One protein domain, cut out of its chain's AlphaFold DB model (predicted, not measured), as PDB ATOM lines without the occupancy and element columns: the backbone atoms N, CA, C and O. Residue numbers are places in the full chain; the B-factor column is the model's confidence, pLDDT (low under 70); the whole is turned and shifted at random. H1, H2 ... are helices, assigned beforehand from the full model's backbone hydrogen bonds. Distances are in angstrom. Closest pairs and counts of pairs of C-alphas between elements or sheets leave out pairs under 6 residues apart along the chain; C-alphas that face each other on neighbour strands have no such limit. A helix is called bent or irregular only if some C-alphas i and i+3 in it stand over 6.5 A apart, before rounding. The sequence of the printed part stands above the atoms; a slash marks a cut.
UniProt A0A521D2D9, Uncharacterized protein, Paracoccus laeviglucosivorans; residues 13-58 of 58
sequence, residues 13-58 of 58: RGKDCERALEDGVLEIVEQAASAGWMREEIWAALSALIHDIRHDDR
ATOM      1  N   ARG A  13      -6.913 -24.978 -15.762       88.44
ATOM      2  CA  ARG A  13      -5.944 -24.253 -16.598       88.44
ATOM      3  C   ARG A  13      -5.815 -24.794 -18.013       88.44
ATOM      4  O   ARG A  13      -5.645 -24.014 -18.944       88.44
ATOM      5  N   GLY A  14      -5.853 -26.116 -18.168       88.81
ATOM      6  CA  GLY A  14      -5.782 -26.755 -19.482       88.81
ATOM      7  C   GLY A  14      -6.918 -26.294 -20.392       88.81
ATOM      8  O   GLY A  14      -6.660 -25.788 -21.480       88.81
ATOM      9  N   LYS A  15      -8.158 -26.355 -19.897       87.69
ATOM     10  CA  LYS A  15      -9.347 -25.933 -20.647       87.69
ATOM     11  C   LYS A  15      -9.335 -24.439 -20.943       87.69
ATOM     12  O   LYS A  15      -9.774 -24.016 -22.006       87.69
ATOM     13  N   ASP A  16      -8.834 -23.619 -20.027       88.31
ATOM     14  CA  ASP A  16      -8.759 -22.170 -20.241       88.31
ATOM     15  C   ASP A  16      -7.726 -21.810 -21.312       88.31
ATOM     16  O   ASP A  16      -7.946 -20.911 -22.123       88.31
ATOM     17  N   CYS A  17      -6.607 -22.537 -21.336       88.56
ATOM     18  CA  CYS A  17      -5.611 -22.438 -22.393       88.56
ATOM     19  C   CYS A  17      -6.157 -22.926 -23.743       88.56
ATOM     20  O   CYS A  17      -5.920 -22.267 -24.750       88.56
ATOM     21  N   GLU A  18      -6.913 -24.024 -23.779       89.25
ATOM     22  CA  GLU A  18      -7.567 -24.514 -25.002       89.25
ATOM     23  C   GLU A  18      -8.571 -23.494 -25.557       89.25
ATOM     24  O   GLU A  18      -8.523 -23.159 -26.739       89.25
ATOM     25  N   ARG A  19      -9.413 -22.911 -24.693       87.94
ATOM     26  CA  ARG A  19     -10.373 -21.858 -25.070       87.94
ATOM     27  C   ARG A  19      -9.709 -20.602 -25.634       87.94
ATOM     28  O   ARG A  19     -10.341 -19.866 -26.384       87.94
ATOM     29  N   ALA A  20      -8.449 -20.334 -25.288       88.25
ATOM     30  CA  ALA A  20      -7.700 -19.228 -25.882       88.25
ATOM     31  C   ALA A  20      -7.334 -19.469 -27.355       88.25
ATOM     32  O   ALA A  20      -7.092 -18.508 -28.078       88.25
ATOM     33  N   LEU A  21      -7.271 -20.732 -27.785       89.62
ATOM     34  CA  LEU A  21      -6.928 -21.119 -29.154       89.62
ATOM     35  C   LEU A  21      -8.164 -21.292 -30.041       89.62
ATOM     36  O   LEU A  21      -8.043 -21.205 -31.261       89.62
ATOM     37  N   GLU A  22      -9.333 -21.530 -29.442       90.19
ATOM     38  CA  GLU A  22     -10.564 -21.908 -30.144       90.19
ATOM     39  C   GLU A  22     -10.923 -20.945 -31.283       90.19
ATOM     40  O   GLU A  22     -11.129 -21.394 -32.407       90.19
ATOM     41  N   ASP A  23     -10.905 -19.632 -31.041       89.56
ATOM     42  CA  ASP A  23     -11.251 -18.657 -32.084       89.56
ATOM     43  C   ASP A  23     -10.275 -18.676 -33.257       89.56
ATOM     44  O   ASP A  23     -10.696 -18.612 -34.407       89.56
ATOM     45  N   GLY A  24      -8.973 -18.779 -32.974       92.69
ATOM     46  CA  GLY A  24      -7.953 -18.817 -34.019       92.69
ATOM     47  C   GLY A  24      -8.062 -20.086 -34.862       92.69
ATOM     48  O   GLY A  24      -7.917 -20.038 -36.080       92.69
ATOM     49  N   VAL A  25      -8.382 -21.221 -34.232       93.81
ATOM     50  CA  VAL A  25      -8.653 -22.470 -34.954       93.81
ATOM     51  C   VAL A  25      -9.910 -22.334 -35.816       93.81
ATOM     52  O   VAL A  25      -9.890 -22.743 -36.976       93.81
ATOM     53  N   LEU A  26     -10.985 -21.738 -35.292       94.56
ATOM     54  CA  LEU A  26     -12.215 -21.511 -36.054       94.56
ATOM     55  C   LEU A  26     -11.992 -20.574 -37.244       94.56
ATOM     56  O   LEU A  26     -12.486 -20.863 -38.330       94.56
ATOM     57  N   GLU A  27     -11.200 -19.517 -37.082       96.44
ATOM     58  CA  GLU A  27     -10.854 -18.605 -38.175       96.44
ATOM     59  C   GLU A  27     -10.102 -19.334 -39.302       96.44
ATOM     60  O   GLU A  27     -10.427 -19.162 -40.476       96.44
ATOM     61  N   ILE A  28      -9.160 -20.221 -38.967       96.38
ATOM     62  CA  ILE A  28      -8.461 -21.052 -39.961       96.38
ATOM     63  C   ILE A  28      -9.442 -21.980 -40.693       96.38
ATOM     64  O   ILE A  28      -9.362 -22.137 -41.914       96.38
ATOM     65  N   VAL A  29     -10.387 -22.584 -39.966       97.12
ATOM     66  CA  VAL A  29     -11.422 -23.448 -40.554       97.12
ATOM     67  C   VAL A  29     -12.313 -22.658 -41.513       97.12
ATOM     68  O   VAL A  29     -12.597 -23.134 -42.612       97.12
ATOM     69  N   GLU A  30     -12.733 -21.451 -41.136       97.69
ATOM     70  CA  GLU A  30     -13.538 -20.578 -41.994       97.69
ATOM     71  C   GLU A  30     -12.777 -20.161 -43.255       97.69
ATOM     72  O   GLU A  30     -13.327 -20.230 -44.358       97.69
ATOM     73  N   GLN A  31     -11.497 -19.805 -43.126       98.00
ATOM     74  CA  GLN A  31     -10.641 -19.473 -44.264       98.00
ATOM     75  C   GLN A  31     -10.506 -20.656 -45.233       98.00
ATOM     76  O   GLN A  31     -10.712 -20.487 -46.436       98.00
ATOM     77  N   ALA A  32     -10.237 -21.863 -44.732       98.00
ATOM     78  CA  ALA A  32     -10.118 -23.054 -45.571       98.00
ATOM     79  C   ALA A  32     -11.452 -23.417 -46.252       98.00
ATOM     80  O   ALA A  32     -11.483 -23.705 -47.450       98.00
ATOM     81  N   ALA A  33     -12.571 -23.310 -45.531       98.06
ATOM     82  CA  ALA A  33     -13.899 -23.510 -46.108       98.06
ATOM     83  C   ALA A  33     -14.201 -22.483 -47.214       98.06
ATOM     84  O   ALA A  33     -14.723 -22.843 -48.267       98.06
ATOM     85  N   SER A  34     -13.815 -21.215 -47.023       98.25
ATOM     86  CA  SER A  34     -13.962 -20.164 -48.041       98.25
ATOM     87  C   SER A  34     -13.108 -20.414 -49.291       98.25
ATOM     88  O   SER A  34     -13.485 -20.007 -50.389       98.25
ATOM     89  N   ALA A  35     -11.998 -21.144 -49.143       98.00
ATOM     90  CA  ALA A  35     -11.164 -21.616 -50.243       98.00
ATOM     91  C   ALA A  35     -11.731 -22.869 -50.944       98.00
ATOM     92  O   ALA A  35     -11.116 -23.372 -51.884       98.00
ATOM     93  N   GLY A  36     -12.893 -23.369 -50.512       98.12
ATOM     94  CA  GLY A  36     -13.607 -24.484 -51.139       98.12
ATOM     95  C   GLY A  36     -13.345 -25.856 -50.520       98.12
ATOM     96  O   GLY A  36     -13.767 -26.853 -51.099       98.12
ATOM     97  N   TRP A  37     -12.668 -25.924 -49.372       98.50
ATOM     98  CA  TRP A  37     -12.372 -27.190 -48.706       98.50
ATOM     99  C   TRP A  37     -13.600 -27.737 -47.976       98.50
ATOM    100  O   TRP A  37     -14.374 -26.987 -47.370       98.50
ATOM    101  N   MET A  38     -13.751 -29.059 -47.973       98.25
ATOM    102  CA  MET A  38     -14.737 -29.753 -47.149       98.25
ATOM    103  C   MET A  38     -14.249 -29.860 -45.701       98.25
ATOM    104  O   MET A  38     -13.051 -29.895 -45.422       98.25
ATOM    105  N   ARG A  39     -15.178 -29.940 -44.742       94.62
ATOM    106  CA  ARG A  39     -14.839 -29.944 -43.306       94.62
ATOM    107  C   ARG A  39     -13.876 -31.069 -42.931       94.62
ATOM    108  O   ARG A  39     -12.961 -30.857 -42.143       94.62
ATOM    109  N   GLU A  40     -14.075 -32.253 -43.486       97.25
ATOM    110  CA  GLU A  40     -13.221 -33.419 -43.290       97.25
ATOM    111  C   GLU A  40     -11.788 -33.197 -43.796       97.25
ATOM    112  O   GLU A  40     -10.841 -33.610 -43.127       97.25
ATOM    113  N   GLU A  41     -11.616 -32.490 -44.915       98.00
ATOM    114  CA  GLU A  41     -10.306 -32.160 -45.484       98.00
ATOM    115  C   GLU A  41      -9.563 -31.178 -44.578       98.00
ATOM    116  O   GLU A  41      -8.376 -31.351 -44.306       98.00
ATOM    117  N   ILE A  42     -10.285 -30.187 -44.045       98.12
ATOM    118  CA  ILE A  42      -9.743 -29.195 -43.114       98.12
ATOM    119  C   ILE A  42      -9.217 -29.884 -41.849       98.12
ATOM    120  O   ILE A  42      -8.075 -29.658 -41.450       98.12
ATOM    121  N   TRP A  43     -10.011 -30.759 -41.225       95.88
ATOM    122  CA  TRP A  43      -9.589 -31.447 -39.999       95.88
ATOM    123  C   TRP A  43      -8.436 -32.427 -40.230       95.88
ATOM    124  O   TRP A  43      -7.543 -32.531 -39.382       95.88
ATOM    125  N   ALA A  44      -8.424 -33.112 -41.376       96.69
ATOM    126  CA  ALA A  44      -7.314 -33.975 -41.764       96.69
ATOM    127  C   ALA A  44      -6.019 -33.166 -41.941       96.69
ATOM    128  O   ALA A  44      -4.981 -33.545 -41.397       96.69
ATOM    129  N   ALA A  45      -6.090 -32.019 -42.623       96.56
ATOM    130  CA  ALA A  45      -4.943 -31.144 -42.837       96.56
ATOM    131  C   ALA A  45      -4.421 -30.523 -41.536       96.56
ATOM    132  O   ALA A  45      -3.219 -30.561 -41.288       96.56
ATOM    133  N   LEU A  46      -5.300 -30.019 -40.663       95.31
ATOM    134  CA  LEU A  46      -4.895 -29.493 -39.355       95.31
ATOM    135  C   LEU A  46      -4.202 -30.562 -38.500       95.31
ATOM    136  O   LEU A  46      -3.181 -30.285 -37.874       95.31
ATOM    137  N   SER A  47      -4.711 -31.797 -38.509       94.31
ATOM    138  CA  SER A  47      -4.083 -32.912 -37.790       94.31
ATOM    139  C   SER A  47      -2.697 -33.250 -38.346       94.31
ATOM    140  O   SER A  47      -1.767 -33.468 -37.567       94.31
ATOM    141  N   ALA A  48      -2.543 -33.257 -39.676       94.25
ATOM    142  CA  ALA A  48      -1.255 -33.476 -40.331       94.25
ATOM    143  C   ALA A  48      -0.250 -32.362 -39.993       94.25
ATOM    144  O   ALA A  48       0.863 -32.650 -39.567       94.25
ATOM    145  N   LEU A  49      -0.667 -31.094 -40.059       92.44
ATOM    146  CA  LEU A  49       0.179 -29.952 -39.703       92.44
ATOM    147  C   LEU A  49       0.652 -30.011 -38.247       92.44
ATOM    148  O   LEU A  49       1.827 -29.788 -37.973       92.44
ATOM    149  N   ILE A  50      -0.234 -30.345 -37.303       91.31
ATOM    150  CA  ILE A  50       0.137 -30.500 -35.886       91.31
ATOM    151  C   ILE A  50       1.172 -31.618 -35.708       91.31
ATOM    152  O   ILE A  50       2.084 -31.488 -34.887       91.31
ATOM    153  N   HIS A  51       1.024 -32.724 -36.442       89.06
ATOM    154  CA  HIS A  51       1.988 -33.818 -36.420       89.06
ATOM    155  C   HIS A  51       3.359 -33.371 -36.949       89.06
ATOM    156  O   HIS A  51       4.371 -33.629 -36.295       89.06
ATOM    157  N   ASP A  52       3.384 -32.656 -38.072       88.75
ATOM    158  CA  ASP A  52       4.617 -32.213 -38.725       88.75
ATOM    159  C   ASP A  52       5.360 -31.153 -37.899       88.75
ATOM    160  O   ASP A  52       6.558 -31.293 -37.663       88.75
ATOM    161  N   ILE A  53       4.647 -30.164 -37.346       88.56
ATOM    162  CA  ILE A  53       5.225 -29.142 -36.452       88.56
ATOM    163  C   ILE A  53       5.915 -29.795 -35.247       88.56
ATOM    164  O   ILE A  53       7.014 -29.408 -34.862       88.56
ATOM    165  N   ARG A  54       5.302 -30.833 -34.662       79.69
ATOM    166  CA  ARG A  54       5.888 -31.572 -33.529       79.69
ATOM    167  C   ARG A  54       7.126 -32.387 -33.898       79.69
ATOM    168  O   ARG A  54       7.835 -32.835 -32.998       79.69
ATOM    169  N   HIS A  55       7.341 -32.671 -35.179       73.56
ATOM    170  CA  HIS A  55       8.534 -33.364 -35.657       73.56
ATOM    171  C   HIS A  55       9.685 -32.416 -35.982       73.56
ATOM    172  O   HIS A  55      10.829 -32.830 -35.819       73.56
ATOM    173  N   ASP A  56       9.392 -31.174 -36.367       64.06
ATOM    174  CA  ASP A  56      10.400 -30.154 -36.693       64.06
ATOM    175  C   ASP A  56      11.029 -29.499 -35.444       64.06
ATOM    176  O   ASP A  56      12.098 -28.903 -35.510       64.06
ATOM    177  N   ASP A  57      10.406 -29.665 -34.272       58.56
ATOM    178  CA  ASP A  57      10.890 -29.181 -32.965       58.56
ATOM    179  C   ASP A  57      12.001 -30.072 -32.339       58.56
ATOM    180  O   ASP A  57      12.239 -30.020 -31.126       58.56
ATOM    181  N   ARG A  58      12.659 -30.935 -33.134       53.22
ATOM    182  CA  ARG A  58      13.652 -31.926 -32.676       53.22
ATOM    183  C   ARG A  58      15.056 -31.703 -33.237       53.22
ATOM    184  O   ARG A  58      15.181 -31.432 -34.447       53.22
TER     185      ARG A  58
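What this domain is: This is residues 13 to 58 of the 58 residues of an uncharacterized protein of Paracoccus laeviglucosivorans (UniProt A0A521D2D9). Two long helices make an open V: H1 and H2 meet near the tight turn that joins them, and from there their far ends spread away from each other. H1 is bent partway along, and its first arm, H1a, lies far out on one limb of the V, while the other limb is H2. The printed part has 46 residues with two named helices, H1 then H2, and no named strand; the class is all helix. The whole is loose, with a radius of gyration of the C-alphas of 12.4 A, and flat, spanning 33 by 27 by 13 A.

Where its parts are: H1, residues 13 to 34, was assigned as one helix by its hydrogen bonds, but it is bent: C-alphas 20 and 23 are 7.2 A apart. Its arm H1a, residues 13 to 20, begins with C-alpha 13 at (-5.944, -24.253, -16.598) and is 10.7 A long from first to last C-alpha. Its arm H1b, residues 23 to 34, is 16.3 A long and ends with C-alpha 34 at (-13.962, -20.164, -48.041). H2, residues 39 to 56, is 26.1 A long and ends with C-alpha 56 at (10.400, -30.154, -36.693).

How they stand to each other: H1a and H1b stand at a steep tilt of 39 degrees. H1b touches H2 with residues 29 to 33 alone, and H2 touches H1b with residues 39 to 42 alone; their closest C-alphas, those of Val 29 and Ile 42, are 6.5 A apart. H1b and H2 run opposite ways at a steep tilt of 56 degrees. H1a and H2 are apart. In H1a, H1b and H2 every O i to N i+4 pair is within hydrogen-bond range.

The domain as a whole: The two C-alphas farthest apart, those of Arg 13 and Gly 36, are 35.4 A from each other. Residues 13 to 24, which belong to H1, stand free, and so do residues 47 to 58, of which 47 to 56 belong to H2. The printed part has no cut, and the link from H1 to H2 is tight, with 4 residues. The mean pLDDT of the printed part is 90.7, and residues 56 to 58 are under 70.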